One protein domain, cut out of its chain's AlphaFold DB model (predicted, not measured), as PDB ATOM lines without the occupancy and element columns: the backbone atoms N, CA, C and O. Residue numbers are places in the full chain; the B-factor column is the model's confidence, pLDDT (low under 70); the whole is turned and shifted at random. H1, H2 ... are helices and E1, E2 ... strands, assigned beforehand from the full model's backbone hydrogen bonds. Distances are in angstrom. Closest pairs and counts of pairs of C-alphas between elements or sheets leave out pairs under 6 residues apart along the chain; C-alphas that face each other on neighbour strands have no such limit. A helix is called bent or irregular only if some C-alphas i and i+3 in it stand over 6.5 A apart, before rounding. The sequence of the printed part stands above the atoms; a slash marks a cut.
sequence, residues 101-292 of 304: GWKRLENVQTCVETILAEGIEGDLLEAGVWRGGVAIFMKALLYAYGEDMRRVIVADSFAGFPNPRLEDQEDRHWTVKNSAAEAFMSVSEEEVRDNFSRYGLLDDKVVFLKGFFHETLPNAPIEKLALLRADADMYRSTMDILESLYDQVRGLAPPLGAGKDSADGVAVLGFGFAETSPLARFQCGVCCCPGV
ATOM      1  N   GLY A 101     -35.960  45.073 -52.762       90.75
ATOM      2  CA  GLY A 101     -36.895  44.919 -53.869       90.75
ATOM      3  C   GLY A 101     -36.235  44.551 -55.199       90.75
ATOM      4  O   GLY A 101     -35.025  44.350 -55.311       90.75
ATOM      5  N   TRP A 102     -37.070  44.414 -56.225       91.56
ATOM      6  CA  TRP A 102     -36.672  43.883 -57.530       91.56
ATOM      7  C   TRP A 102     -35.657  44.765 -58.261       91.56
ATOM      8  O   TRP A 102     -34.623  44.266 -58.701       91.56
ATOM      9  N   LYS A 103     -35.927  46.073 -58.354       89.31
ATOM     10  CA  LYS A 103     -35.121  47.014 -59.154       89.31
ATOM     11  C   LYS A 103     -33.674  47.110 -58.666       89.31
ATOM     12  O   LYS A 103     -32.748  47.173 -59.468       89.31
ATOM     13  N   ARG A 104     -33.467  47.081 -57.346       90.19
ATOM     14  CA  ARG A 104     -32.122  47.124 -56.752       90.19
ATOM     15  C   ARG A 104     -31.376  45.799 -56.926       90.19
ATOM     16  O   ARG A 104     -30.174  45.828 -57.154       90.19
ATOM     17  N   LEU A 105     -32.067  44.655 -56.911       94.19
ATOM     18  CA  LEU A 105     -31.439  43.388 -57.307       94.19
ATOM     19  C   LEU A 105     -31.072  43.368 -58.796       94.19
ATOM     20  O   LEU A 105     -30.033  42.826 -59.145       94.19
ATOM     21  N   GLU A 106     -31.875  43.965 -59.680       92.56
ATOM     22  CA  GLU A 106     -31.492  44.123 -61.092       92.56
ATOM     23  C   GLU A 106     -30.256  45.001 -61.260       92.56
ATOM     24  O   GLU A 106     -29.359  44.620 -62.001       92.56
ATOM     25  N   ASN A 107     -30.158  46.108 -60.523       88.50
ATOM     26  CA  ASN A 107     -28.948  46.925 -60.513       88.50
ATOM     27  C   ASN A 107     -27.710  46.126 -60.059       88.50
ATOM     28  O   ASN A 107     -26.700  46.147 -60.755       88.50
ATOM     29  N   VAL A 108     -27.806  45.368 -58.958       93.38
ATOM     30  CA  VAL A 108     -26.707  44.498 -58.495       93.38
ATOM     31  C   VAL A 108     -26.327  43.474 -59.567       93.38
ATOM     32  O   VAL A 108     -25.141  43.270 -59.811       93.38
ATOM     33  N   GLN A 109     -27.311  42.864 -60.232       96.38
ATOM     34  CA  GLN A 109     -27.064  41.939 -61.337       96.38
ATOM     35  C   GLN A 109     -26.302  42.618 -62.477       96.38
ATOM     36  O   GLN A 109     -25.260  42.106 -62.865       96.38
ATOM     37  N   THR A 110     -26.765  43.779 -62.955       90.88
ATOM     38  CA  THR A 110     -26.070  44.537 -64.006       90.88
ATOM     39  C   THR A 110     -24.628  44.838 -63.609       90.88
ATOM     40  O   THR A 110     -23.723  44.572 -64.389       90.88
ATOM     41  N   CYS A 111     -24.389  45.334 -62.391       89.75
ATOM     42  CA  CYS A 111     -23.037  45.655 -61.936       89.75
ATOM     43  C   CYS A 111     -22.123  44.423 -61.913       89.75
ATOM     44  O   CYS A 111     -20.999  44.494 -62.400       89.75
ATOM     45  N   VAL A 112     -22.589  43.293 -61.374       93.12
ATOM     46  CA  VAL A 112     -21.781  42.064 -61.311       93.12
ATOM     47  C   VAL A 112     -21.551  41.478 -62.704       93.12
ATOM     48  O   VAL A 112     -20.438  41.067 -63.005       93.12
ATOM     49  N   GLU A 113     -22.557  41.472 -63.579       93.56
ATOM     50  CA  GLU A 113     -22.400  41.016 -64.965       93.56
ATOM     51  C   GLU A 113     -21.389  41.876 -65.732       93.56
ATOM     52  O   GLU A 113     -20.548  41.326 -66.440       93.56
ATOM     53  N   THR A 114     -21.401  43.200 -65.539       88.44
ATOM     54  CA  THR A 114     -20.378  44.104 -66.090       88.44
ATOM     55  C   THR A 114     -18.993  43.791 -65.530       88.44
ATOM     56  O   THR A 114     -18.055  43.636 -66.303       88.44
ATOM     57  N   ILE A 115     -18.862  43.620 -64.210       90.00
ATOM     58  CA  ILE A 115     -17.592  43.255 -63.557       90.00
ATOM     59  C   ILE A 115     -17.007  41.972 -64.152       90.00
ATOM     60  O   ILE A 115     -15.810  41.913 -64.425       90.00
ATOM     61  N   LEU A 116     -17.845  40.955 -64.367       92.50
ATOM     62  CA  LEU A 116     -17.427  39.682 -64.950       92.50
ATOM     63  C   LEU A 116     -17.073  39.822 -66.436       92.50
ATOM     64  O   LEU A 116     -16.071  39.266 -66.876       92.50
ATOM     65  N   ALA A 117     -17.867  40.571 -67.204       89.56
ATOM     66  CA  ALA A 117     -17.644  40.774 -68.635       89.56
ATOM     67  C   ALA A 117     -16.384  41.602 -68.935       89.56
ATOM     68  O   ALA A 117     -15.682  41.323 -69.905       89.56
ATOM     69  N   GLU A 118     -16.095  42.605 -68.107       87.44
ATOM     70  CA  GLU A 118     -14.938  43.497 -68.254       87.44
ATOM     71  C   GLU A 118     -13.697  43.000 -67.499       87.44
ATOM     72  O   GLU A 118     -12.617  43.568 -67.646       87.44
ATOM     73  N   GLY A 119     -13.822  41.931 -66.705       88.00
ATOM     74  CA  GLY A 119     -12.709  41.369 -65.940       88.00
ATOM     75  C   GLY A 119     -12.201  42.294 -64.830       88.00
ATOM     76  O   GLY A 119     -11.017  42.264 -64.501       88.00
ATOM     77  N   ILE A 120     -13.073  43.121 -64.244       86.56
ATOM     78  CA  ILE A 120     -12.702  44.041 -63.159       86.56
ATOM     79  C   ILE A 120     -12.286  43.209 -61.945       86.56
ATOM     80  O   ILE A 120     -13.070  42.410 -61.444       86.56
ATOM     81  N   GLU A 121     -11.066  43.366 -61.445       90.44
ATOM     82  CA  GLU A 121     -10.554  42.606 -60.293       90.44
ATOM     83  C   GLU A 121     -11.073  43.133 -58.943       90.44
ATOM     84  O   GLU A 121     -11.382  44.315 -58.807       90.44
ATOM     85  N   GLY A 122     -11.083  42.274 -57.917       93.38
ATOM     86  CA  GLY A 122     -11.409  42.632 -56.526       93.38
ATOM     87  C   GLY A 122     -12.625  41.893 -55.967       93.38
ATOM     88  O   GLY A 122     -13.333  41.215 -56.690       93.38
ATOM     89  N   ASP A 123     -12.915  41.997 -54.683       96.56
ATOM     90  CA  ASP A 123     -14.060  41.295 -54.091       96.56
ATOM     91  C   ASP A 123     -15.384  42.045 -54.293       96.56
ATOM     92  O   ASP A 123     -15.411  43.205 -54.718       96.56
ATOM     93  N   LEU A 124     -16.498  41.368 -54.004       97.50
ATOM     94  CA  LEU A 124     -17.808  42.004 -53.870       97.50
ATOM     95  C   LEU A 124     -18.094  42.204 -52.382       97.50
ATOM     96  O   LEU A 124     -17.988  41.248 -51.616       97.50
ATOM     97  N   LEU A 125     -18.472  43.411 -51.965       97.88
ATOM     98  CA  LEU A 125     -18.782  43.713 -50.569       97.88
ATOM     99  C   LEU A 125     -20.155  44.356 -50.427       97.88
ATOM    100  O   LEU A 125     -20.493  45.298 -51.145       97.88
ATOM    101  N   GLU A 126     -20.910  43.889 -49.438       97.69
ATOM    102  CA  GLU A 126     -22.089  44.571 -48.921       97.69
ATOM    103  C   GLU A 126     -21.862  44.974 -47.459       97.69
ATOM    104  O   GLU A 126     -21.503  44.135 -46.631       97.69
ATOM    105  N   ALA A 127     -22.071  46.256 -47.156       95.81
ATOM    106  CA  ALA A 127     -22.024  46.813 -45.810       95.81
ATOM    107  C   ALA A 127     -23.435  47.235 -45.383       95.81
ATOM    108  O   ALA A 127     -23.982  48.194 -45.929       95.81
ATOM    109  N   GLY A 128     -24.006  46.505 -44.422       95.12
ATOM    110  CA  GLY A 128     -25.420  46.579 -44.046       95.12
ATOM    111  C   GLY A 128     -26.224  45.529 -44.809       95.12
ATOM    112  O   GLY A 128     -26.772  45.795 -45.875       95.12
ATOM    113  N   VAL A 129     -26.250  44.303 -44.287       95.75
ATOM    114  CA  VAL A 129     -26.744  43.124 -45.019       95.75
ATOM    115  C   VAL A 129     -28.105  42.644 -44.523       95.75
ATOM    116  O   VAL A 129     -28.808  41.932 -45.250       95.75
ATOM    117  N   TRP A 130     -28.496  43.005 -43.295       95.56
ATOM    118  CA  TRP A 130     -29.697  42.485 -42.631       95.56
ATOM    119  C   TRP A 130     -29.729  40.944 -42.658       95.56
ATOM    120  O   TRP A 130     -28.890  40.293 -42.047       95.56
ATOM    121  N   ARG A 131     -30.659  40.327 -43.400       97.19
ATOM    122  CA  ARG A 131     -30.762  38.864 -43.573       97.19
ATOM    123  C   ARG A 131     -29.820  38.286 -44.634       97.19
ATOM    124  O   ARG A 131     -29.866  37.081 -44.886       97.19
ATOM    125  N   GLY A 132     -29.000  39.124 -45.265       97.94
ATOM    126  CA  GLY A 132     -27.966  38.744 -46.229       97.94
ATOM    127  C   GLY A 132     -28.454  38.517 -47.655       97.94
ATOM    128  O   GLY A 132     -27.703  38.002 -48.474       97.94
ATOM    129  N   GLY A 133     -29.701  38.851 -47.996       98.19
ATOM    130  CA  GLY A 133     -30.279  38.432 -49.273       98.19
ATOM    131  C   GLY A 133     -29.584  38.994 -50.514       98.19
ATOM    132  O   GLY A 133     -29.530  38.311 -51.532       98.19
ATOM    133  N   VAL A 134     -29.032  40.206 -50.453       98.19
ATOM    134  CA  VAL A 134     -28.277  40.771 -51.581       98.19
ATOM    135  C   VAL A 134     -26.897  40.125 -51.679       98.19
ATOM    136  O   VAL A 134     -26.535  39.694 -52.769       98.19
ATOM    137  N   ALA A 135     -26.169  39.951 -50.573       98.56
ATOM    138  CA  ALA A 135     -24.929  39.175 -50.565       98.56
ATOM    139  C   ALA A 135     -25.119  37.722 -51.065       98.56
ATOM    140  O   ALA A 135     -24.327  37.234 -51.872       98.56
ATOM    141  N   ILE A 136     -26.215  37.049 -50.689       98.81
ATOM    142  CA  ILE A 136     -26.600  35.737 -51.247       98.81
ATOM    143  C   ILE A 136     -26.777  35.835 -52.765       98.81
ATOM    144  O   ILE A 136     -26.333  34.955 -53.500       98.81
ATOM    145  N   PHE A 137     -27.409  36.903 -53.254       98.75
ATOM    146  CA  PHE A 137     -27.596  37.105 -54.686       98.75
ATOM    147  C   PHE A 137     -26.280  37.372 -55.427       98.75
ATOM    148  O   PHE A 137     -26.071  36.801 -56.494       98.75
ATOM    149  N   MET A 138     -25.369  38.161 -54.850       98.69
ATOM    150  CA  MET A 138     -24.014  38.341 -55.380       98.69
ATOM    151  C   MET A 138     -23.297  36.992 -55.499       98.69
ATOM    152  O   MET A 138     -22.765  36.668 -56.557       98.69
ATOM    153  N   LYS A 139     -23.363  36.151 -54.460       98.75
ATOM    154  CA  LYS A 139     -22.777  34.805 -54.495       98.75
ATOM    155  C   LYS A 139     -23.438  33.904 -55.542       98.75
ATOM    156  O   LYS A 139     -22.747  33.163 -56.237       98.75
ATOM    157  N   ALA A 140     -24.759  33.995 -55.698       98.69
ATOM    158  CA  ALA A 140     -25.495  33.267 -56.727       98.69
ATOM    159  C   ALA A 140     -25.076  33.675 -58.145       98.69
ATOM    160  O   ALA A 140     -24.996  32.808 -59.012       98.69
ATOM    161  N   LEU A 141     -24.808  34.964 -58.379       98.56
ATOM    162  CA  LEU A 141     -24.294  35.468 -59.654       98.56
ATOM    163  C   LEU A 141     -22.929  34.853 -59.961       98.56
ATOM    164  O   LEU A 141     -22.796  34.208 -60.996       98.56
ATOM    165  N   LEU A 142     -21.966  34.949 -59.040       98.44
ATOM    166  CA  LEU A 142     -20.640  34.342 -59.224       98.44
ATOM    167  C   LEU A 142     -20.750  32.841 -59.537       98.44
ATOM    168  O   LEU A 142     -20.229  32.375 -60.548       98.44
ATOM    169  N   TYR A 143     -21.547  32.109 -58.751       98.06
ATOM    170  CA  TYR A 143     -21.792  30.682 -58.969       98.06
ATOM    171  C   TYR A 143     -22.385  30.380 -60.356       98.06
ATOM    172  O   TYR A 143     -21.941  29.462 -61.042       98.06
ATOM    173  N   ALA A 144     -23.375  31.158 -60.806       97.81
ATOM    174  CA  ALA A 144     -24.058  30.923 -62.080       97.81
ATOM    175  C   ALA A 144     -23.186  31.226 -63.313       97.81
ATOM    176  O   ALA A 144     -23.444  30.702 -64.403       97.81
ATOM    177  N   TYR A 145     -22.168  32.069 -63.144       97.19
ATOM    178  CA  TYR A 145     -21.150  32.358 -64.152       97.19
ATOM    179  C   TYR A 145     -19.905  31.468 -64.027       97.19
ATOM    180  O   TYR A 145     -19.049  31.518 -64.904       97.19
ATOM    181  N   GLY A 146     -19.828  30.614 -63.000       96.31
ATOM    182  CA  GLY A 146     -18.668  29.757 -62.751       96.31
ATOM    183  C   GLY A 146     -17.440  30.518 -62.242       96.31
ATOM    184  O   GLY A 146     -16.326  30.052 -62.442       96.31
ATOM    185  N   GLU A 147     -17.637  31.681 -61.616       95.94
ATOM    186  CA  GLU A 147     -16.585  32.469 -60.973       95.94
ATOM    187  C   GLU A 147     -16.387  31.989 -59.527       95.94
ATOM    188  O   GLU A 147     -17.292  32.092 -58.692       95.94
ATOM    189  N   ASP A 148     -15.204  31.453 -59.230       92.25
ATOM    190  CA  ASP A 148     -14.858  30.805 -57.961       92.25
ATOM    191  C   ASP A 148     -13.695  31.478 -57.210       92.25
ATOM    192  O   ASP A 148     -13.420  31.150 -56.051       92.25
ATOM    193  N   MET A 149     -13.020  32.454 -57.820       92.81
ATOM    194  CA  MET A 149     -11.870  33.119 -57.215       92.81
ATOM    195  C   MET A 149     -12.312  34.219 -56.259       92.81
ATOM    196  O   MET A 149     -11.774  34.321 -55.149       92.81
ATOM    197  N   ARG A 150     -13.310  35.000 -56.675       95.56
ATOM    198  CA  ARG A 150     -13.793  36.198 -55.980       95.56
ATOM    199  C   ARG A 150     -14.546  35.893 -54.688       95.56
ATOM    200  O   ARG A 150     -15.383  34.991 -54.637       95.56
ATOM    201  N   ARG A 151     -14.296  36.688 -53.645       98.06
ATOM    202  CA  ARG A 151     -15.026  36.595 -52.375       98.06
ATOM    203  C   ARG A 151     -16.278  37.469 -52.399       98.06
ATOM    204  O   ARG A 151     -16.329  38.503 -53.067       98.06
ATOM    205  N   VAL A 152     -17.268  37.060 -51.611       98.56
ATOM    206  CA  VAL A 152     -18.401  37.897 -51.206       98.56
ATOM    207  C   VAL A 152     -18.221  38.233 -49.734       98.56
ATOM    208  O   VAL A 152     -18.250  37.348 -48.879       98.56
ATOM    209  N   ILE A 153     -18.007  39.511 -49.449       98.56
ATOM    210  CA  ILE A 153     -17.757  40.031 -48.112       98.56
ATOM    211  C   ILE A 153     -19.061  40.600 -47.550       98.56
ATOM    212  O   ILE A 153     -19.700  41.464 -48.149       98.56
ATOM    213  N   VAL A 154     -19.445  40.088 -46.387       98.50
ATOM    214  CA  VAL A 154     -20.705  40.345 -45.693       98.50
ATOM    215  C   VAL A 154     -20.380  41.127 -44.421       98.50
ATOM    216  O   VAL A 154     -19.999  40.532 -43.410       98.50
ATOM    217  N   ALA A 155     -20.469  42.456 -44.480       98.12
ATOM    218  CA  ALA A 155     -20.131  43.337 -43.365       98.12
ATOM    219  C   ALA A 155     -21.393  43.868 -42.679       98.12
ATOM    220  O   ALA A 155     -22.206  44.559 -43.294       98.12
ATOM    221  N   ASP A 156     -21.555  43.560 -41.396       97.19
ATOM    222  CA  ASP A 156     -22.695  44.003 -40.593       97.19
ATOM    223  C   ASP A 156     -22.345  43.952 -39.099       97.19
ATOM    224  O   ASP A 156     -21.446  43.221 -38.670       97.19
ATOM    225  N   SER A 157     -23.087  44.696 -38.280       94.94
ATOM    226  CA  SER A 157     -22.993  44.557 -36.827       94.94
ATOM    227  C   SER A 157     -23.510  43.191 -36.366       94.94
ATOM    228  O   SER A 157     -23.072  42.685 -35.331       94.94
ATOM    229  N   PHE A 158     -24.454  42.608 -37.117       95.31
ATOM    230  CA  PHE A 158     -25.263  41.451 -36.731       95.31
ATOM    231  C   PHE A 158     -25.966  41.637 -35.375       95.31
ATOM    232  O   PHE A 158     -26.252  40.684 -34.646       95.31
ATOM    233  N   ALA A 159     -26.188  42.902 -35.015       89.19
ATOM    234  CA  ALA A 159     -26.711  43.353 -33.732       89.19
ATOM    235  C   ALA A 159     -27.649  44.566 -33.886       89.19
ATOM    236  O   ALA A 159     -27.997  45.204 -32.894       89.19
ATOM    237  N   GLY A 160     -28.047  44.894 -35.121       84.75
ATOM    238  CA  GLY A 160     -28.894  46.043 -35.430       84.75
ATOM    239  C   GLY A 160     -28.129  47.370 -35.443       84.75
ATOM    240  O   GLY A 160     -26.949  47.434 -35.797       84.75
ATOM    241  N   PHE A 161     -28.824  48.451 -35.091       82.56
ATOM    242  CA  PHE A 161     -28.297  49.810 -35.201       82.56
ATOM    243  C   PHE A 161     -27.281  50.151 -34.094       82.56
ATOM    244  O   PHE A 161     -27.410  49.678 -32.958       82.56
ATOM    245  N   PRO A 162     -26.284  51.013 -34.381       80.88
ATOM    246  CA  PRO A 162     -25.389  51.532 -33.353       80.88
ATOM    247  C   PRO A 162     -26.144  52.375 -32.312       80.88
ATOM    248  O   PRO A 162     -27.306  52.752 -32.476       80.88
ATOM    249  N   ASN A 163     -25.470  52.690 -31.200       80.25
ATOM    250  CA  ASN A 163     -25.974  53.710 -30.281       80.25
ATOM    251  C   ASN A 163     -26.164  55.044 -31.027       80.25
ATOM    252  O   ASN A 163     -25.300  55.386 -31.835       80.25
ATOM    253  N   PRO A 164     -27.219  55.815 -30.712       76.25
ATOM    254  CA  PRO A 164     -27.417  57.128 -31.313       76.25
ATOM    255  C   PRO A 164     -26.187  58.051 -31.100       76.25
ATOM    256  O   PRO A 164     -25.831  58.349 -29.960       76.25
ATOM    257  N   ARG A 165     -25.553  58.521 -32.190       75.81
ATOM    258  CA  ARG A 165     -24.555  59.617 -32.310       75.81
ATOM    259  C   ARG A 165     -25.105  60.931 -32.911       75.81
ATOM    260  O   ARG A 165     -25.750  60.886 -33.943       75.81
ATOM    261  N   LEU A 166     -24.902  62.090 -32.277       75.81
ATOM    262  CA  LEU A 166     -25.594  63.358 -32.618       75.81
ATOM    263  C   LEU A 166     -25.610  63.718 -34.117       75.81
ATOM    264  O   LEU A 166     -26.535  64.378 -34.581       75.81
ATOM    265  N   GLU A 167     -24.600  63.281 -34.858       74.56
ATOM    266  CA  GLU A 167     -24.463  63.422 -36.303       74.56
ATOM    267  C   GLU A 167     -25.600  62.762 -37.107       74.56
ATOM    268  O   GLU A 167     -25.940  63.254 -38.177       74.56
ATOM    269  N   ASP A 168     -26.224  61.707 -36.579       74.12
ATOM    270  CA  ASP A 168     -27.308  60.949 -37.218       74.12
ATOM    271  C   ASP A 168     -28.702  61.433 -36.755       74.12
ATOM    272  O   ASP A 168     -29.713  60.775 -36.999       74.12
ATOM    273  N   GLN A 169     -28.803  62.574 -36.057       69.38
ATOM    274  CA  GLN A 169     -30.068  63.048 -35.463       69.38
ATOM    275  C   GLN A 169     -31.193  63.305 -36.478       69.38
ATOM    276  O   GLN A 169     -32.372  63.286 -36.117       69.38
ATOM    277  N   GLU A 170     -30.826  63.587 -37.730       71.44
ATOM    278  CA  GLU A 170     -31.759  63.826 -38.834       71.44
ATOM    279  C   GLU A 170     -32.182  62.520 -39.524       71.44
ATOM    280  O   GLU A 170     -33.145  62.509 -40.297       71.44
ATOM    281  N   ASP A 171     -31.520  61.404 -39.210       66.00
ATOM    282  CA  ASP A 171     -31.804  60.121 -39.827       66.00
ATOM    283  C   ASP A 171     -33.092  59.514 -39.278       66.00
ATOM    284  O   ASP A 171     -33.399  59.509 -38.081       66.00
ATOM    285  N   ARG A 172     -33.855  58.890 -40.176       63.94
ATOM    286  CA  ARG A 172     -35.144  58.268 -39.847       63.94
ATOM    287  C   ARG A 172     -35.031  57.199 -38.752       63.94
ATOM    288  O   ARG A 172     -35.997  56.976 -38.017       63.94
ATOM    289  N   HIS A 173     -33.881  56.533 -38.658       62.81
ATOM    290  CA  HIS A 173     -33.623  55.438 -37.723       62.81
ATOM    291  C   HIS A 173     -32.898  55.884 -36.444       62.81
ATOM    292  O   HIS A 173     -32.577  55.057 -35.599       62.81
ATOM    293  N   TRP A 174     -32.721  57.190 -36.235       55.75
ATOM    294  CA  TRP A 174     -32.040  57.763 -35.075       55.75
ATOM    295  C   TRP A 174     -32.539  57.255 -33.708       55.75
ATOM    296  O   TRP A 174     -31.767  57.024 -32.780       55.75
ATOM    297  N   THR A 175     -33.854  57.060 -33.573       60.22
ATOM    298  CA  THR A 175     -34.520  56.800 -32.282       60.22
ATOM    299  C   THR A 175     -35.121  55.401 -32.157       60.22
ATOM    300  O   THR A 175     -35.888  55.149 -31.230       60.22
ATOM    301  N   VAL A 176     -34.800  54.465 -33.059       64.94
ATOM    302  CA  VAL A 176     -35.464  53.145 -33.064       64.94
ATOM    303  C   VAL A 176     -34.954  52.176 -31.991       64.94
ATOM    304  O   VAL A 176     -35.449  51.049 -31.928       64.94
ATOM    305  N   LYS A 177     -34.031  52.596 -31.119       65.31
ATOM    306  CA  LYS A 177     -33.551  51.791 -29.988       65.31
ATOM    307  C   LYS A 177     -34.683  51.324 -29.072       65.31
ATOM    308  O   LYS A 177     -35.596  52.078 -28.741       65.31
ATOM    309  N   ASN A 178     -34.581  50.081 -28.619       63.50
ATOM    310  CA  ASN A 178     -35.553  49.341 -27.821       63.50
ATOM    311  C   ASN A 178     -36.952  49.271 -28.460       63.50
ATOM    312  O   ASN A 178     -37.965  49.313 -27.758       63.50
ATOM    313  N   SER A 179     -37.028  49.181 -29.791       68.56
ATOM    314  CA  SER A 179     -38.297  49.076 -30.517       68.56
ATOM    315  C   SER A 179     -38.444  47.744 -31.253       68.56
ATOM    316  O   SER A 179     -37.468  47.066 -31.571       68.56
ATOM    317  N   ALA A 180     -39.682  47.396 -31.610       66.25
ATOM    318  CA  ALA A 180     -39.953  46.257 -32.489       66.25
ATOM    319  C   ALA A 180     -39.259  46.385 -33.861       66.25
ATOM    320  O   ALA A 180     -39.001  45.375 -34.505       66.25
ATOM    321  N   ALA A 181     -38.950  47.611 -34.302       71.44
ATOM    322  CA  ALA A 181     -38.199  47.843 -35.530       71.44
ATOM    323  C   ALA A 181     -36.720  47.461 -35.374       71.44
ATOM    324  O   ALA A 181     -36.194  46.774 -36.240       71.44
ATOM    325  N   GLU A 182     -36.068  47.819 -34.263       76.75
ATOM    326  CA  GLU A 182     -34.684  47.394 -33.990       76.75
ATOM    327  C   GLU A 182     -34.595  45.874 -33.844       76.75
ATOM    328  O   GLU A 182     -33.734  45.256 -34.464       76.75
ATOM    329  N   ALA A 183     -35.530  45.256 -33.116       75.50
ATOM    330  CA  ALA A 183     -35.585  43.799 -32.999       75.50
ATOM    331  C   ALA A 183     -35.749  43.108 -34.366       75.50
ATOM    332  O   ALA A 183     -35.194  42.040 -34.589       75.50
ATOM    333  N   PHE A 184     -36.485  43.722 -35.299       80.44
ATOM    334  CA  PHE A 184     -36.665  43.203 -36.657       80.44
ATOM    335  C   PHE A 184     -35.418  43.376 -37.546       80.44
ATOM    336  O   PHE A 184     -35.185  42.574 -38.454       80.44
ATOM    337  N   MET A 185     -34.631  44.424 -37.302       83.00
ATOM    338  CA  MET A 185     -33.389  44.717 -38.026       83.00
ATOM    339  C   MET A 185     -32.173  43.981 -37.443       83.00
ATOM    340  O   MET A 185     -31.165  43.836 -38.126       83.00
ATOM    341  N   SER A 186     -32.269  43.493 -36.206       86.88
ATOM    342  CA  SER A 186     -31.197  42.777 -35.508       86.88
ATOM    343  C   SER A 186     -31.195  41.299 -35.890       86.88
ATOM    344  O   SER A 186     -31.866  40.484 -35.260       86.88
ATOM    345  N   VAL A 187     -30.439  40.960 -36.931       93.06
ATOM    346  CA  VAL A 187     -30.270  39.585 -37.417       93.06
ATOM    347  C   VAL A 187     -28.865  39.107 -37.069       93.06
ATOM    348  O   VAL A 187     -27.898  39.812 -37.343       93.06
ATOM    349  N   SER A 188     -28.743  37.928 -36.457       96.75
ATOM    350  CA  SER A 188     -27.439  37.410 -36.029       96.75
ATOM    351  C   SER A 188     -26.634  36.843 -37.204       96.75
ATOM    352  O   SER A 188     -27.196  36.419 -38.215       96.75
ATOM    353  N   GLU A 189     -25.306  36.784 -37.069       97.94
ATOM    354  CA  GLU A 189     -24.426  36.198 -38.092       97.94
ATOM    355  C   GLU A 189     -24.798  34.735 -38.367       97.94
ATOM    356  O   GLU A 189     -24.795  34.290 -39.513       97.94
ATOM    357  N   GLU A 190     -25.170  33.994 -37.323       98.19
ATOM    358  CA  GLU A 190     -25.601  32.601 -37.412       98.19
ATOM    359  C   GLU A 190     -26.866  32.458 -38.267       98.19
ATOM    360  O   GLU A 190     -26.936  31.553 -39.100       98.19
ATOM    361  N   GLU A 191     -27.834  33.371 -38.127       97.75
ATOM    362  CA  GLU A 191     -29.024  33.397 -38.985       97.75
ATOM    363  C   GLU A 191     -28.656  33.728 -40.437       97.75
ATOM    364  O   GLU A 191     -29.150  33.080 -41.358       97.75
ATOM    365  N   VAL A 192     -27.749  34.683 -40.673       98.44
ATOM    366  CA  VAL A 192     -27.304  35.000 -42.040       98.44
ATOM    367  C   VAL A 192     -26.580  33.808 -42.673       98.44
ATOM    368  O   VAL A 192     -26.852  33.467 -43.825       98.44
ATOM    369  N   ARG A 193     -25.716  33.107 -41.930       98.62
ATOM    370  CA  ARG A 193     -25.064  31.868 -42.392       98.62
ATOM    371  C   ARG A 193     -26.069  30.759 -42.699       98.62
ATOM    372  O   ARG A 193     -25.931  30.090 -43.727       98.62
ATOM    373  N   ASP A 194     -27.085  30.572 -41.855       98.50
ATOM    374  CA  ASP A 194     -28.181  29.633 -42.132       98.50
ATOM    375  C   ASP A 194     -28.912  30.025 -43.422       98.50
ATOM    376  O   ASP A 194     -29.137  29.181 -44.291       98.50
ATOM    377  N   ASN A 195     -29.184  31.319 -43.620       98.56
ATOM    378  CA  ASN A 195     -29.801  31.811 -44.847       98.56
ATOM    379  C   ASN A 195     -28.955  31.470 -46.079       98.56
ATOM    380  O   ASN A 195     -29.505  30.885 -47.005       98.56
ATOM    381  N   PHE A 196     -27.642  31.734 -46.095       98.69
ATOM    382  CA  PHE A 196     -26.757  31.298 -47.193       98.69
ATOM    383  C   PHE A 196     -26.812  29.776 -47.418       98.69
ATOM    384  O   PHE A 196     -26.900  29.314 -48.561       98.69
ATOM    385  N   SER A 197     -26.811  28.994 -46.334       98.44
ATOM    386  CA  SER A 197     -26.837  27.525 -46.379       98.44
ATOM    387  C   SER A 197     -28.112  26.983 -47.027       98.44
ATOM    388  O   SER A 197     -28.046  26.032 -47.805       98.44
ATOM    389  N   ARG A 198     -29.267  27.623 -46.801       98.00
ATOM    390  CA  ARG A 198     -30.551  27.250 -47.431       98.00
ATOM    391  C   ARG A 198     -30.540  27.349 -48.956       98.00
ATOM    392  O   ARG A 198     -31.334  26.672 -49.605       98.00
ATOM    393  N   TYR A 199     -29.666  28.180 -49.523       98.06
ATOM    394  CA  TYR A 199     -29.478  28.290 -50.974       98.06
ATOM    395  C   TYR A 199     -28.346  27.401 -51.500       98.06
ATOM    396  O   TYR A 199     -28.137  27.364 -52.708       98.06
ATOM    397  N   GLY A 200     -27.618  26.694 -50.628       98.19
ATOM    398  CA  GLY A 200     -26.422  25.943 -51.013       98.19
ATOM    399  C   GLY A 200     -25.270  26.846 -51.463       98.19
ATOM    400  O   GLY A 200     -24.458  26.428 -52.279       98.19
ATOM    401  N   LEU A 201     -25.229  28.090 -50.971       98.44
ATOM    402  CA  LEU A 201     -24.271  29.122 -51.390       98.44
ATOM    403  C   LEU A 201     -23.327  29.560 -50.260       98.44
ATOM    404  O   LEU A 201     -22.636  30.565 -50.403       98.44
ATOM    405  N   LEU A 202     -23.302  28.841 -49.132       98.50
ATOM    406  CA  LEU A 202     -22.316  29.067 -48.078       98.50
ATOM    407  C   LEU A 202     -21.051  28.249 -48.363       98.50
ATOM    408  O   LEU A 202     -21.096  27.020 -48.329       98.50
ATOM    409  N   ASP A 203     -19.935  28.931 -48.593       97.38
ATOM    410  CA  ASP A 203     -18.604  28.337 -48.741       97.38
ATOM    411  C   ASP A 203     -17.515  29.254 -48.152       97.38
ATOM    412  O   ASP A 203     -17.809  30.269 -47.513       97.38
ATOM    413  N   ASP A 204     -16.249  28.883 -48.333       97.12
ATOM    414  CA  ASP A 204     -15.070  29.608 -47.845       97.12
ATOM    415  C   ASP A 204     -14.851  30.970 -48.526       97.12
ATOM    416  O   ASP A 204     -14.105  31.808 -48.015       97.12
ATOM    417  N   LYS A 205     -15.531  31.228 -49.649       97.56
ATOM    418  CA  LYS A 205     -15.510  32.516 -50.353       97.56
ATOM    419  C   LYS A 205     -16.557  33.493 -49.825       97.56
ATOM    420  O   LYS A 205     -16.570  34.642 -50.266       97.56
ATOM    421  N   VAL A 206     -17.410  33.084 -48.885       98.38
ATOM    422  CA  VAL A 206     -18.306  33.990 -48.156       98.38
ATOM    423  C   VAL A 206     -17.644  34.396 -46.839       98.38
ATOM    424  O   VAL A 206     -17.575  33.620 -45.884       98.38
ATOM    425  N   VAL A 207     -17.153  35.634 -46.781       98.25
ATOM    426  CA  VAL A 207     -16.401  36.166 -45.636       98.25
ATOM    427  C   VAL A 207     -17.282  37.109 -44.832       98.25
ATOM    428  O   VAL A 207     -17.815  38.071 -45.368       98.25
ATOM    429  N   PHE A 208     -17.402  36.861 -43.532       98.31
ATOM    430  CA  PHE A 208     -18.219  37.671 -42.630       98.31
ATOM    431  C   PHE A 208     -17.329  38.620 -41.829       98.31
ATOM    432  O   PHE A 208     -16.356  38.188 -41.212       98.31
ATOM    433  N   LEU A 209     -17.678  39.906 -41.825       97.88
ATOM    434  CA  LEU A 209     -17.049  40.932 -40.998       97.88
ATOM    435  C   LEU A 209     -18.059  41.384 -39.943       97.88
ATOM    436  O   LEU A 209     -18.888  42.253 -40.201       97.88
ATOM    437  N   LYS A 210     -18.003  40.747 -38.768       97.31
ATOM    438  CA  LYS A 210     -18.916  41.006 -37.650       97.31
ATOM    439  C   LYS A 210     -18.431  42.149 -36.773       97.31
ATOM    440  O   LYS A 210     -17.363  42.061 -36.172       97.31
ATOM    441  N   GLY A 211     -19.259  43.180 -36.664       96.06
ATOM    442  CA  GLY A 211     -19.025  44.353 -35.824       96.06
ATOM    443  C   GLY A 211     -19.413  45.641 -36.538       96.06
ATOM    444  O   GLY A 211     -19.772  45.639 -37.715       96.06
ATOM    445  N   PHE A 212     -19.366  46.763 -35.825       94.44
ATOM    446  CA  PHE A 212     -19.724  48.045 -36.426       94.44
ATOM    447  C   PHE A 212     -18.670  48.490 -37.446       94.44
ATOM    448  O   PHE A 212     -17.485  48.213 -37.285       94.44
ATOM    449  N   PHE A 213     -19.088  49.224 -38.480       94.94
ATOM    450  CA  PHE A 213     -18.221  49.557 -39.618       94.94
ATOM    451  C   PHE A 213     -16.915  50.259 -39.224       94.94
ATOM    452  O   PHE A 213     -15.854  49.853 -39.686       94.94
ATOM    453  N   HIS A 214     -16.969  51.238 -38.315       92.06
ATOM    454  CA  HIS A 214     -15.781  51.923 -37.783       92.06
ATOM    455  C   HIS A 214     -14.792  51.014 -37.031       92.06
ATOM    456  O   HIS A 214     -13.639  51.395 -36.844       92.06
ATOM    457  N   GLU A 215     -15.222  49.836 -36.575       94.00
ATOM    458  CA  GLU A 215     -14.372  48.870 -35.870       94.00
ATOM    459  C   GLU A 215     -13.782  47.842 -36.841       94.00
ATOM    460  O   GLU A 215     -12.631  47.430 -36.690       94.00
ATOM    461  N   THR A 216     -14.566  47.423 -37.838       96.12
ATOM    462  CA  THR A 216     -14.245  46.269 -38.687       96.12
ATOM    463  C   THR A 216     -13.604  46.645 -40.016       96.12
ATOM    464  O   THR A 216     -12.655  45.983 -40.433       96.12
ATOM    465  N   LEU A 217     -14.088  47.693 -40.688       95.50
ATOM    466  CA  LEU A 217     -13.673  48.024 -42.053       95.50
ATOM    467  C   LEU A 217     -12.257  48.614 -42.166       95.50
ATOM    468  O   LEU A 217     -11.564  48.207 -43.099       95.50
ATOM    469  N   PRO A 218     -11.768  49.480 -41.250       94.38
ATOM    470  CA  PRO A 218     -10.442  50.094 -41.397       94.38
ATOM    471  C   PRO A 218      -9.280  49.098 -41.475       94.38
ATOM    472  O   PRO A 218      -8.257  49.388 -42.087       94.38
ATOM    473  N   ASN A 219      -9.428  47.929 -40.846       91.38
ATOM    474  CA  ASN A 219      -8.400  46.886 -40.796       91.38
ATOM    475  C   ASN A 219      -8.836  45.599 -41.512       91.38
ATOM    476  O   ASN A 219      -8.219  44.547 -41.326       91.38
ATOM    477  N   ALA A 220      -9.921  45.646 -42.293       93.38
ATOM    478  CA  ALA A 220     -10.400  44.476 -43.010       93.38
ATOM    479  C   ALA A 220      -9.362  44.046 -44.067       93.38
ATOM    480  O   ALA A 220      -8.832  44.900 -44.780       93.38
ATOM    481  N   PRO A 221      -9.073  42.738 -44.216       90.94
ATOM    482  CA  PRO A 221      -8.101  42.229 -45.186       90.94
ATOM    483  C   PRO A 221      -8.686  42.245 -46.611       90.94
ATOM    484  O   PRO A 221      -9.004  41.204 -47.204       90.94
ATOM    485  N   ILE A 222      -8.886  43.454 -47.132       92.12
ATOM    486  CA  ILE A 222      -9.492  43.760 -48.426       92.12
ATOM    487  C   ILE A 222      -8.464  44.527 -49.247       92.12
ATOM    488  O   ILE A 222      -8.147  45.673 -48.943       92.12
ATOM    489  N   GLU A 223      -7.950  43.887 -50.292       89.31
ATOM    490  CA  GLU A 223      -6.954  44.503 -51.172       89.31
ATOM    491  C   GLU A 223      -7.619  45.375 -52.243       89.31
ATOM    492  O   GLU A 223      -7.205  46.507 -52.479       89.31
ATOM    493  N   LYS A 224      -8.677  44.857 -52.877       91.75
ATOM    494  CA  LYS A 224      -9.385  45.512 -53.979       91.75
ATOM    495  C   LYS A 224     -10.855  45.118 -53.957       91.75
ATOM    496  O   LYS A 224     -11.180  43.969 -53.657       91.75
ATOM    497  N   LEU A 225     -11.734  46.052 -54.296       92.88
ATOM    498  CA  LEU A 225     -13.170  45.831 -54.425       92.88
ATOM    499  C   LEU A 225     -13.600  46.123 -55.856       92.88
ATOM    500  O   LEU A 225     -13.411  47.228 -56.353       92.88
ATOM    501  N   ALA A 226     -14.237  45.145 -56.493       91.81
ATOM    502  CA  ALA A 226     -14.905  45.373 -57.768       91.81
ATOM    503  C   ALA A 226     -16.309  45.951 -57.569       91.81
ATOM    504  O   ALA A 226     -16.786  46.708 -58.411       91.81
ATOM    505  N   LEU A 227     -16.955  45.619 -56.446       93.12
ATOM    506  CA  LEU A 227     -18.245  46.175 -56.056       93.12
ATOM    507  C   LEU A 227     -18.264  46.497 -54.564       93.12
ATOM    508  O   LEU A 227     -18.059  45.610 -53.738       93.12
ATOM    509  N   LEU A 228     -18.599  47.741 -54.228       94.62
ATOM    510  CA  LEU A 228     -18.981  48.157 -52.881       94.62
ATOM    511  C   LEU A 228     -20.457  48.541 -52.872       94.62
ATOM    512  O   LEU A 228     -20.834  49.534 -53.490       94.62
ATOM    513  N   ARG A 229     -21.284  47.804 -52.131       93.44
ATOM    514  CA  ARG A 229     -22.662  48.188 -51.820       93.44
ATOM    515  C   ARG A 229     -22.751  48.687 -50.377       93.44
ATOM    516  O   ARG A 229     -22.641  47.889 -49.452       93.44
ATOM    517  N   ALA A 230     -22.972  49.984 -50.183       91.50
ATOM    518  CA  ALA A 230     -23.108  50.591 -48.855       91.50
ATOM    519  C   ALA A 230     -24.586  50.862 -48.530       91.50
ATOM    520  O   ALA A 230     -25.155  51.813 -49.054       91.50
ATOM    521  N   ASP A 231     -25.217  50.044 -47.687       88.75
ATOM    522  CA  ASP A 231     -26.650  50.113 -47.347       88.75
ATOM    523  C   ASP A 231     -26.837  50.280 -45.837       88.75
ATOM    524  O   ASP A 231     -27.374  49.423 -45.140       88.75
ATOM    525  N   ALA A 232     -26.307  51.387 -45.321       78.25
ATOM    526  CA  ALA A 232     -26.079  51.566 -43.894       78.25
ATOM    527  C   ALA A 232     -27.104  52.445 -43.163       78.25
ATOM    528  O   ALA A 232     -26.915  52.668 -41.971       78.25
ATOM    529  N   ASP A 233     -28.162  52.915 -43.842       76.88
ATOM    530  CA  ASP A 233     -29.279  53.764 -43.365       76.88
ATOM    531  C   ASP A 233     -28.921  55.102 -42.674       76.88
ATOM    532  O   ASP A 233     -29.679  56.062 -42.800       76.88
ATOM    533  N   MET A 234     -27.815  55.172 -41.932       78.38
ATOM    534  CA  MET A 234     -27.343  56.303 -41.144       78.38
ATOM    535  C   MET A 234     -26.183  57.012 -41.838       78.38
ATOM    536  O   MET A 234     -25.323  56.370 -42.463       78.38
ATOM    537  N   TYR A 235     -26.121  58.329 -41.674       81.75
ATOM    538  CA  TYR A 235     -25.072  59.168 -42.235       81.75
ATOM    539  C   TYR A 235     -23.685  58.707 -41.779       81.75
ATOM    540  O   TYR A 235     -22.843  58.378 -42.620       81.75
ATOM    541  N   ARG A 236     -23.444  58.610 -40.466       85.12
ATOM    542  CA  ARG A 236     -22.123  58.255 -39.931       85.12
ATOM    543  C   ARG A 236     -21.717  56.841 -40.313       85.12
ATOM    544  O   ARG A 236     -20.560  56.632 -40.650       85.12
ATOM    545  N   SER A 237     -22.657  55.900 -40.335       86.50
ATOM    546  CA  SER A 237     -22.384  54.528 -40.781       86.50
ATOM    547  C   SER A 237     -21.981  54.489 -42.260       86.50
ATOM    548  O   SER A 237     -21.049  53.778 -42.628       86.50
ATOM    549  N   THR A 238     -22.622  55.302 -43.105       86.75
ATOM    550  CA  THR A 238     -22.231  55.441 -44.515       86.75
ATOM    551  C   THR A 238     -20.852  56.086 -44.655       86.75
ATOM    552  O   THR A 238     -20.039  55.631 -45.458       86.75
ATOM    553  N   MET A 239     -20.556  57.113 -43.854       87.12
ATOM    554  CA  MET A 239     -19.237  57.748 -43.839       87.12
ATOM    555  C   MET A 239     -18.144  56.789 -43.365       87.12
ATOM    556  O   MET A 239     -17.111  56.717 -44.016       87.12
ATOM    557  N   ASP A 240     -18.390  55.996 -42.317       90.44
ATOM    558  CA  ASP A 240     -17.457  54.971 -41.831       90.44
ATOM    559  C   ASP A 240     -17.089  53.977 -42.954       90.44
ATOM    560  O   ASP A 240     -15.927  53.589 -43.088       90.44
ATOM    561  N   ILE A 241     -18.057  53.595 -43.797       91.31
ATOM    562  CA  ILE A 241     -17.833  52.719 -44.959       91.31
ATOM    563  C   ILE A 241     -16.977  53.408 -46.021       91.31
ATOM    564  O   ILE A 241     -15.985  52.838 -46.475       91.31
ATOM    565  N   LEU A 242     -17.362  54.619 -46.433       88.94
ATOM    566  CA  LEU A 242     -16.667  55.344 -47.496       88.94
ATOM    567  C   LEU A 242     -15.238  55.706 -47.076       88.94
ATOM    568  O   LEU A 242     -14.310  55.452 -47.831       88.94
ATOM    569  N   GLU A 243     -15.040  56.225 -45.866       89.06
ATOM    570  CA  GLU A 243     -13.712  56.563 -45.335       89.06
ATOM    571  C   GLU A 243     -12.785  55.338 -45.272       89.06
ATOM    572  O   GLU A 243     -11.583  55.478 -45.474       89.06
ATOM    573  N   SER A 244     -13.333  54.139 -45.038       92.06
ATOM    574  CA  SER A 244     -12.539  52.909 -44.906       92.06
ATOM    575  C   SER A 244     -12.244  52.199 -46.231       92.06
ATOM    576  O   SER A 244     -11.202  51.558 -46.348       92.06
ATOM    577  N   LEU A 245     -13.177  52.236 -47.193       90.62
ATOM    578  CA  LEU A 245     -13.167  51.342 -48.365       90.62
ATOM    579  C   LEU A 245     -13.035  52.048 -49.721       90.62
ATOM    580  O   LEU A 245     -12.974  51.383 -50.758       90.62
ATOM    581  N   TYR A 246     -13.035  53.381 -49.756       82.38
ATOM    582  CA  TYR A 246     -13.053  54.125 -51.017       82.38
ATOM    583  C   TYR A 246     -11.819  53.874 -51.893       82.38
ATOM    584  O   TYR A 246     -11.946  53.735 -53.114       82.38
ATOM    585  N   ASP A 247     -10.640  53.760 -51.284       83.88
ATOM    586  CA  ASP A 247      -9.382  53.538 -52.005       83.88
ATOM    587  C   ASP A 247      -9.321  52.138 -52.638       83.88
ATOM    588  O   ASP A 247      -8.784  51.961 -53.733       83.88
ATOM    589  N   GLN A 248      -9.949  51.153 -51.994       84.88
ATOM    590  CA  GLN A 248     -10.038  49.766 -52.440       84.88
ATOM    591  C   GLN A 248     -10.989  49.616 -53.634       84.88
ATOM    592  O   GLN A 248     -10.781  48.729 -54.460       84.88
ATOM    593  N   VAL A 249     -12.005  50.481 -53.757       78.38
ATOM    594  CA  VAL A 249     -12.905  50.523 -54.927       78.38
ATOM    595  C   VAL A 249     -12.235  51.206 -56.115       78.38
ATOM    596  O   VAL A 249     -12.405  50.787 -57.254       78.38
ATOM    597  N   ARG A 250     -11.458  52.267 -55.881       67.12
ATOM    598  CA  ARG A 250     -10.810  53.023 -56.965       67.12
ATOM    599  C   ARG A 250      -9.499  52.428 -57.465       67.12
ATOM    600  O   ARG A 250      -8.936  52.999 -58.389       67.12
ATOM    601  N   GLY A 251      -9.033  51.332 -56.863       51.94
ATOM    602  CA  GLY A 251      -7.820  50.623 -57.256       51.94
ATOM    603  C   GLY A 251      -6.637  51.570 -57.450       51.94
ATOM    604  O   GLY A 251      -6.335  51.887 -58.586       51.94
ATOM    605  N   LEU A 252      -6.006  52.037 -56.361       37.41
ATOM    606  CA  LEU A 252      -4.750  52.818 -56.341       37.41
ATOM    607  C   LEU A 252      -4.443  53.590 -57.644       37.41
ATOM    608  O   LEU A 252      -3.808  53.064 -58.558       37.41
ATOM    609  N   ALA A 253      -4.828  54.870 -57.694       34.44
ATOM    610  CA  ALA A 253      -4.355  55.787 -58.729       34.44
ATOM    611  C   ALA A 253      -2.829  55.629 -58.912       34.44
ATOM    612  O   ALA A 253      -2.102  55.690 -57.911       34.44
ATOM    613  N   PRO A 254      -2.307  55.428 -60.138       32.91
ATOM    614  CA  PRO A 254      -0.867  55.341 -60.310       32.91
ATOM    615  C   PRO A 254      -0.224  56.668 -59.874       32.91
ATOM    616  O   PRO A 254      -0.800  57.738 -60.116       32.91
ATOM    617  N   PRO A 255       0.966  56.642 -59.239       33.12
ATOM    618  CA  PRO A 255       1.708  57.864 -58.962       33.12
ATOM    619  C   PRO A 255       1.902  58.632 -60.273       33.12
ATOM    620  O   PRO A 255       2.201  58.037 -61.310       33.12
ATOM    621  N   LEU A 256       1.675  59.948 -60.215       33.12
ATOM    622  CA  LEU A 256       1.735  60.901 -61.329       33.12
ATOM    623  C   LEU A 256       2.831  60.531 -62.347       33.12
ATOM    624  O   LEU A 256       4.010  60.769 -62.094       33.12
ATOM    625  N   GLY A 257       2.442  59.956 -63.492       39.56
ATOM    626  CA  GLY A 257       3.367  59.677 -64.599       39.56
ATOM    627  C   GLY A 257       3.192  58.362 -65.366       39.56
ATOM    628  O   GLY A 257       3.847  58.214 -66.395       39.56
ATOM    629  N   ALA A 258       2.332  57.430 -64.944       34.09
ATOM    630  CA  ALA A 258       2.056  56.202 -65.704       34.09
ATOM    631  C   ALA A 258       0.696  56.267 -66.424       34.09
ATOM    632  O   ALA A 258      -0.247  56.883 -65.930       34.09
ATOM    633  N   GLY A 259       0.622  55.681 -67.622       34.50
ATOM    634  CA  GLY A 259      -0.546  55.710 -68.507       34.50
ATOM    635  C   GLY A 259      -1.837  55.188 -67.867       34.50
ATOM    636  O   GLY A 259      -1.818  54.418 -66.913       34.50
ATOM    637  N   LYS A 260      -2.971  55.651 -68.406       34.69
ATOM    638  CA  LYS A 260      -4.323  55.206 -68.050       34.69
ATOM    639  C   LYS A 260      -4.561  53.771 -68.535       34.69
ATOM    640  O   LYS A 260      -5.131  53.606 -69.601       34.69
ATOM    641  N   ASP A 261      -4.182  52.784 -67.740       36.34
ATOM    642  CA  ASP A 261      -4.654  51.399 -67.855       36.34
ATOM    643  C   ASP A 261      -4.940  50.939 -66.407       36.34
ATOM    644  O   ASP A 261      -4.020  50.765 -65.615       36.34
ATOM    645  N   SER A 262      -6.158  51.133 -65.889       45.12
ATOM    646  CA  SER A 262      -7.353  50.273 -66.003       45.12
ATOM    647  C   SER A 262      -7.592  49.466 -64.715       45.12
ATOM    648  O   SER A 262      -7.022  48.389 -64.555       45.12
ATOM    649  N   ALA A 263      -8.440  49.983 -63.813       43.97
ATOM    650  CA  ALA A 263      -9.238  49.205 -62.849       43.97
ATOM    651  C   ALA A 263     -10.178  50.119 -62.029       43.97
ATOM    652  O   ALA A 263      -9.916  50.397 -60.862       43.97
ATOM    653  N   ASP A 264     -11.278  50.575 -62.629       60.34
ATOM    654  CA  ASP A 264     -12.324  51.290 -61.890       60.34
ATOM    655  C   ASP A 264     -13.281  50.265 -61.251       60.34
ATOM    656  O   ASP A 264     -14.010  49.572 -61.957       60.34
ATOM    657  N   GLY A 265     -13.287  50.133 -59.923       57.12
ATOM    658  CA  GLY A 265     -14.342  49.410 -59.206       57.12
ATOM    659  C   GLY A 265     -15.636  50.228 -59.125       57.12
ATOM    660  O   GLY A 265     -15.646  51.455 -59.282       57.12
ATOM    661  N   VAL A 266     -16.753  49.550 -58.865       68.50
ATOM    662  CA  VAL A 266     -18.091  50.154 -58.816       68.50
ATOM    663  C   VAL A 266     -18.523  50.382 -57.367       68.50
ATOM    664  O   VAL A 266     -18.533  49.456 -56.558       68.50
ATOM    665  N   ALA A 267     -18.944  51.604 -57.036       66.38
ATOM    666  CA  ALA A 267     -19.604  51.909 -55.766       66.38
ATOM    667  C   ALA A 267     -21.109  52.119 -55.981       66.38
ATOM    668  O   ALA A 267     -21.523  52.937 -56.801       66.38
ATOM    669  N   VAL A 268     -21.925  51.405 -55.210       66.56
ATOM    670  CA  VAL A 268     -23.386  51.500 -55.192       66.56
ATOM    671  C   VAL A 268     -23.830  51.908 -53.791       66.56
ATOM    672  O   VAL A 268     -23.565  51.213 -52.811       66.56
ATOM    673  N   LEU A 269     -24.541  53.027 -53.687       65.81
ATOM    674  CA  LEU A 269     -25.150  53.459 -52.431       65.81
ATOM    675  C   LEU A 269     -26.563  52.875 -52.308       65.81
ATOM    676  O   LEU A 269     -27.374  52.947 -53.235       65.81
ATOM    677  N   GLY A 270     -26.828  52.258 -51.162       57.47
ATOM    678  CA  GLY A 270     -28.127  51.779 -50.716       57.47
ATOM    679  C   GLY A 270     -29.052  52.917 -50.280       57.47
ATOM    680  O   GLY A 270     -28.711  54.097 -50.369       57.47
ATOM    681  N   PHE A 271     -30.274  52.579 -49.875       45.50
ATOM    682  CA  PHE A 271     -31.298  53.594 -49.606       45.50
ATOM    683  C   PHE A 271     -31.071  54.194 -48.210       45.50
ATOM    684  O   PHE A 271     -30.802  53.455 -47.276       45.50
ATOM    685  N   GLY A 272     -31.186  55.517 -48.066       44.50
ATOM    686  CA  GLY A 272     -30.980  56.211 -46.784       44.50
ATOM    687  C   GLY A 272     -30.345  57.592 -46.933       44.50
ATOM    688  O   GLY A 272     -30.646  58.495 -46.160       44.50
ATOM    689  N   PHE A 273     -29.565  57.813 -47.996       33.56
ATOM    690  CA  PHE A 273     -29.130  59.160 -48.350       33.56
ATOM    691  C   PHE A 273     -30.334  59.963 -48.841       33.56
ATOM    692  O   PHE A 273     -30.873  59.707 -49.920       33.56
ATOM    693  N   ALA A 274     -30.766  60.933 -48.035       29.59
ATOM    694  CA  ALA A 274     -31.658  61.981 -48.491       29.59
ATOM    695  C   ALA A 274     -31.116  62.546 -49.814       29.59
ATOM    696  O   ALA A 274     -29.922  62.835 -49.932       29.59
ATOM    697  N   GLU A 275     -32.002  62.743 -50.791       31.19
ATOM    698  CA  GLU A 275     -31.740  63.354 -52.106       31.19
ATOM    699  C   GLU A 275     -31.134  64.782 -52.025       31.19
ATOM    700  O   GLU A 275     -31.004  65.475 -53.029       31.19
ATOM    701  N   THR A 276     -30.759  65.245 -50.831       28.31
ATOM    702  CA  THR A 276     -30.309  66.594 -50.493       28.31
ATOM    703  C   THR A 276     -28.826  66.695 -50.117       28.31
ATOM    704  O   THR A 276     -28.335  67.813 -49.957       28.31
ATOM    705  N   SER A 277     -28.079  65.589 -49.995       29.20
ATOM    706  CA  SER A 277     -26.646  65.663 -49.666       29.20
ATOM    707  C   SER A 277     -25.786  66.002 -50.902       29.20
ATOM    708  O   SER A 277     -25.913  65.343 -51.940       29.20
ATOM    709  N   PRO A 278     -24.856  66.979 -50.822       27.16
ATOM    710  CA  PRO A 278     -23.991  67.394 -51.938       27.16
ATOM    711  C   PRO A 278     -23.053  66.289 -52.469       27.16
ATOM    712  O   PRO A 278     -22.405  66.477 -53.500       27.16
ATOM    713  N   LEU A 279     -23.012  65.129 -51.807       34.72
ATOM    714  CA  LEU A 279     -22.252  63.943 -52.205       34.72
ATOM    715  C   LEU A 279     -22.928  63.098 -53.301       34.72
ATOM    716  O   LEU A 279     -22.298  62.186 -53.821       34.72
ATOM    717  N   ALA A 280     -24.141  63.433 -53.765       29.22
ATOM    718  CA  ALA A 280     -24.758  62.792 -54.942       29.22
ATOM    719  C   ALA A 280     -23.961  62.980 -56.264       29.22
ATOM    720  O   ALA A 280     -24.340  62.458 -57.309       29.22
ATOM    721  N   ARG A 281     -22.839  63.716 -56.228       27.36
ATOM    722  CA  ARG A 281     -21.891  63.926 -57.334       27.36
ATOM    723  C   ARG A 281     -20.634  63.050 -57.228       27.36
ATOM    724  O   ARG A 281     -19.531  63.520 -57.505       27.36
ATOM    725  N   PHE A 282     -20.763  61.780 -56.856       33.00
ATOM    726  CA  PHE A 282     -19.657  60.839 -57.036       33.00
ATOM    727  C   PHE A 282     -19.573  60.408 -58.506       33.00
ATOM    728  O   PHE A 282     -20.363  59.601 -58.990       33.00
ATOM    729  N   GLN A 283     -18.584  60.947 -59.226       27.34
ATOM    730  CA  GLN A 283     -18.093  60.358 -60.473       27.34
ATOM    731  C   GLN A 283     -17.381  59.039 -60.128       27.34
ATOM    732  O   GLN A 283     -16.193  59.009 -59.803       27.34
ATOM    733  N   CYS A 284     -18.144  57.952 -60.126       30.61
ATOM    734  CA  CYS A 284     -17.652  56.599 -60.360       30.61
ATOM    735  C   CYS A 284     -17.771  56.350 -61.874       30.61
ATOM    736  O   CYS A 284     -18.790  56.718 -62.466       30.61
ATOM    737  N   GLY A 285     -16.731  55.787 -62.500       33.03
ATOM    738  CA  GLY A 285     -16.640  55.562 -63.953       33.03
ATOM    739  C   GLY A 285     -17.777  54.719 -64.540       33.03
ATOM    740  O   GLY A 285     -17.989  54.752 -65.747       33.03
ATOM    741  N   VAL A 286     -18.569  54.053 -63.693       34.78
ATOM    742  CA  VAL A 286     -19.787  53.333 -64.070       34.78
ATOM    743  C   VAL A 286     -20.870  53.571 -63.006       34.78
ATOM    744  O   VAL A 286     -21.115  52.757 -62.121       34.78
ATOM    745  N   CYS A 287     -21.527  54.731 -63.052       33.09
ATOM    746  CA  CYS A 287     -22.695  55.004 -62.215       33.09
ATOM    747  C   CYS A 287     -23.951  54.427 -62.897       33.09
ATOM    748  O   CYS A 287     -24.614  55.107 -63.679       33.09
ATOM    749  N   CYS A 288     -24.287  53.160 -62.627       31.95
ATOM    750  CA  CYS A 288     -25.508  52.501 -63.121       31.95
ATOM    751  C   CYS A 288     -26.774  52.969 -62.375       31.95
ATOM    752  O   CYS A 288     -27.557  52.154 -61.889       31.95
ATOM    753  N   CYS A 289     -26.995  54.281 -62.273       29.27
ATOM    754  CA  CYS A 289     -28.213  54.854 -61.706       29.27
ATOM    755  C   CYS A 289     -29.044  55.486 -62.844       29.27
ATOM    756  O   CYS A 289     -28.683  56.564 -63.320       29.27
ATOM    757  N   PRO A 290     -30.155  54.866 -63.302       28.66
ATOM    758  CA  PRO A 290     -30.919  55.337 -64.469       28.66
ATOM    759  C   PRO A 290     -31.540  56.742 -64.338       28.66
ATOM    760  O   PRO A 290     -32.095  57.250 -65.306       28.66
ATOM    761  N   GLY A 291     -31.476  57.378 -63.162       30.95
ATOM    762  CA  GLY A 291     -32.087  58.686 -62.891       30.95
ATOM    763  C   GLY A 291     -31.125  59.874 -62.782       30.95
ATOM    764  O   GLY A 291     -31.588  61.007 -62.725       30.95
ATOM    765  N   VAL A 292     -29.804  59.659 -62.757       31.48
ATOM    766  CA  VAL A 292     -28.839  60.747 -62.473       31.48
ATOM    767  C   VAL A 292     -28.389  61.486 -63.744       31.48
ATOM    768  O   VAL A 292     -28.015  62.655 -63.683       31.48
TER     769      VAL A 292
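AT A GLANCE: This is residues 101 to 292 of the 304 residues of an uncharacterized protein of Methylacidiphilum sp. Phi (UniProt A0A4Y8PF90). A twisted sheet of five parallel strands makes the middle layer, with H1, H2 and H4 over one face and H6 over the other. Residues 254 to 261 stick out as a free loop, while H3 and H7 lie off the sheet, far from the middle. The printed part has 192 residues, with named elements in the order H1 E1 H2 E2 H3 H4 E3 H5 E4 H6 E5 H7, seven helices and five strands; the class is mixed, helices and strands. The whole is compact, with a radius of gyration of the C-alphas of 16.6 A and spans of 53 by 41 by 33 A.

IN THESE COORDINATES: Find C-alpha 101 at (-36.895, 44.919, -53.869); from there H1, residues 101 to 118, runs 26.3 A. Read on through E1, residues 123 to 127; H2, residues 133 to 145, 18.5 A; E2, residues 152 to 156; H3, residues 180 to 185; and H4, residues 189 to 198, 14.3 A. Then come E3, residues 206 to 210; H5, residues 213 to 216; E4, residues 225 to 230; and H6, residues 235 to 250, 21.4 A. H6 is irregular, with C-alphas 244 and 247 7.8 A apart and a kink of 48 degrees near residue 244. Last come E5, residues 266 to 269, and H7, residues 278 to 281, ending at C-alpha 281 (-21.891, 63.926, -57.334); H7 is only just irregular, with C-alphas 278 and 281 6.7 A apart.

HOW THE PARTS SIT: Look first at the sheet, in order E3 E2 E1 E4 E5, twisted, its C-alphas up to 4.1 A off the best plane. Within hydrogen-bond range are N 207 and O 152, 2.9 A, for E3 and E2; N 153 and O 124, 2.8 A, for E2 and E1; N 229 and O 125, 2.8 A, for E1 and E4; and N 268 and O 228, 2.8 A, for E4 and E5. H1 and H2 touch, H1 with residues 105 to 113 alone, closest at the C-alphas of Leu 105 and Val 134, 7.0 A. H6 runs along the strands over E4, at a height over the sheet of 8.5 A. H5 only grazes the sheet. In H1, H2, H3 and H4 every O i to N i+4 pair is within hydrogen-bond range, in H6 10 of 12; H5 and H7 are too short for one.

THE WHOLE: The C-alphas farthest apart, of Ala 180 and Gly 257, are 55.6 A apart. The printed part has no cut. The links from E2 to H3 and from H6 to E5 are long. Look for pLDDT under 70 at residue 169, residues 171 to 180 and residues 250 to 292.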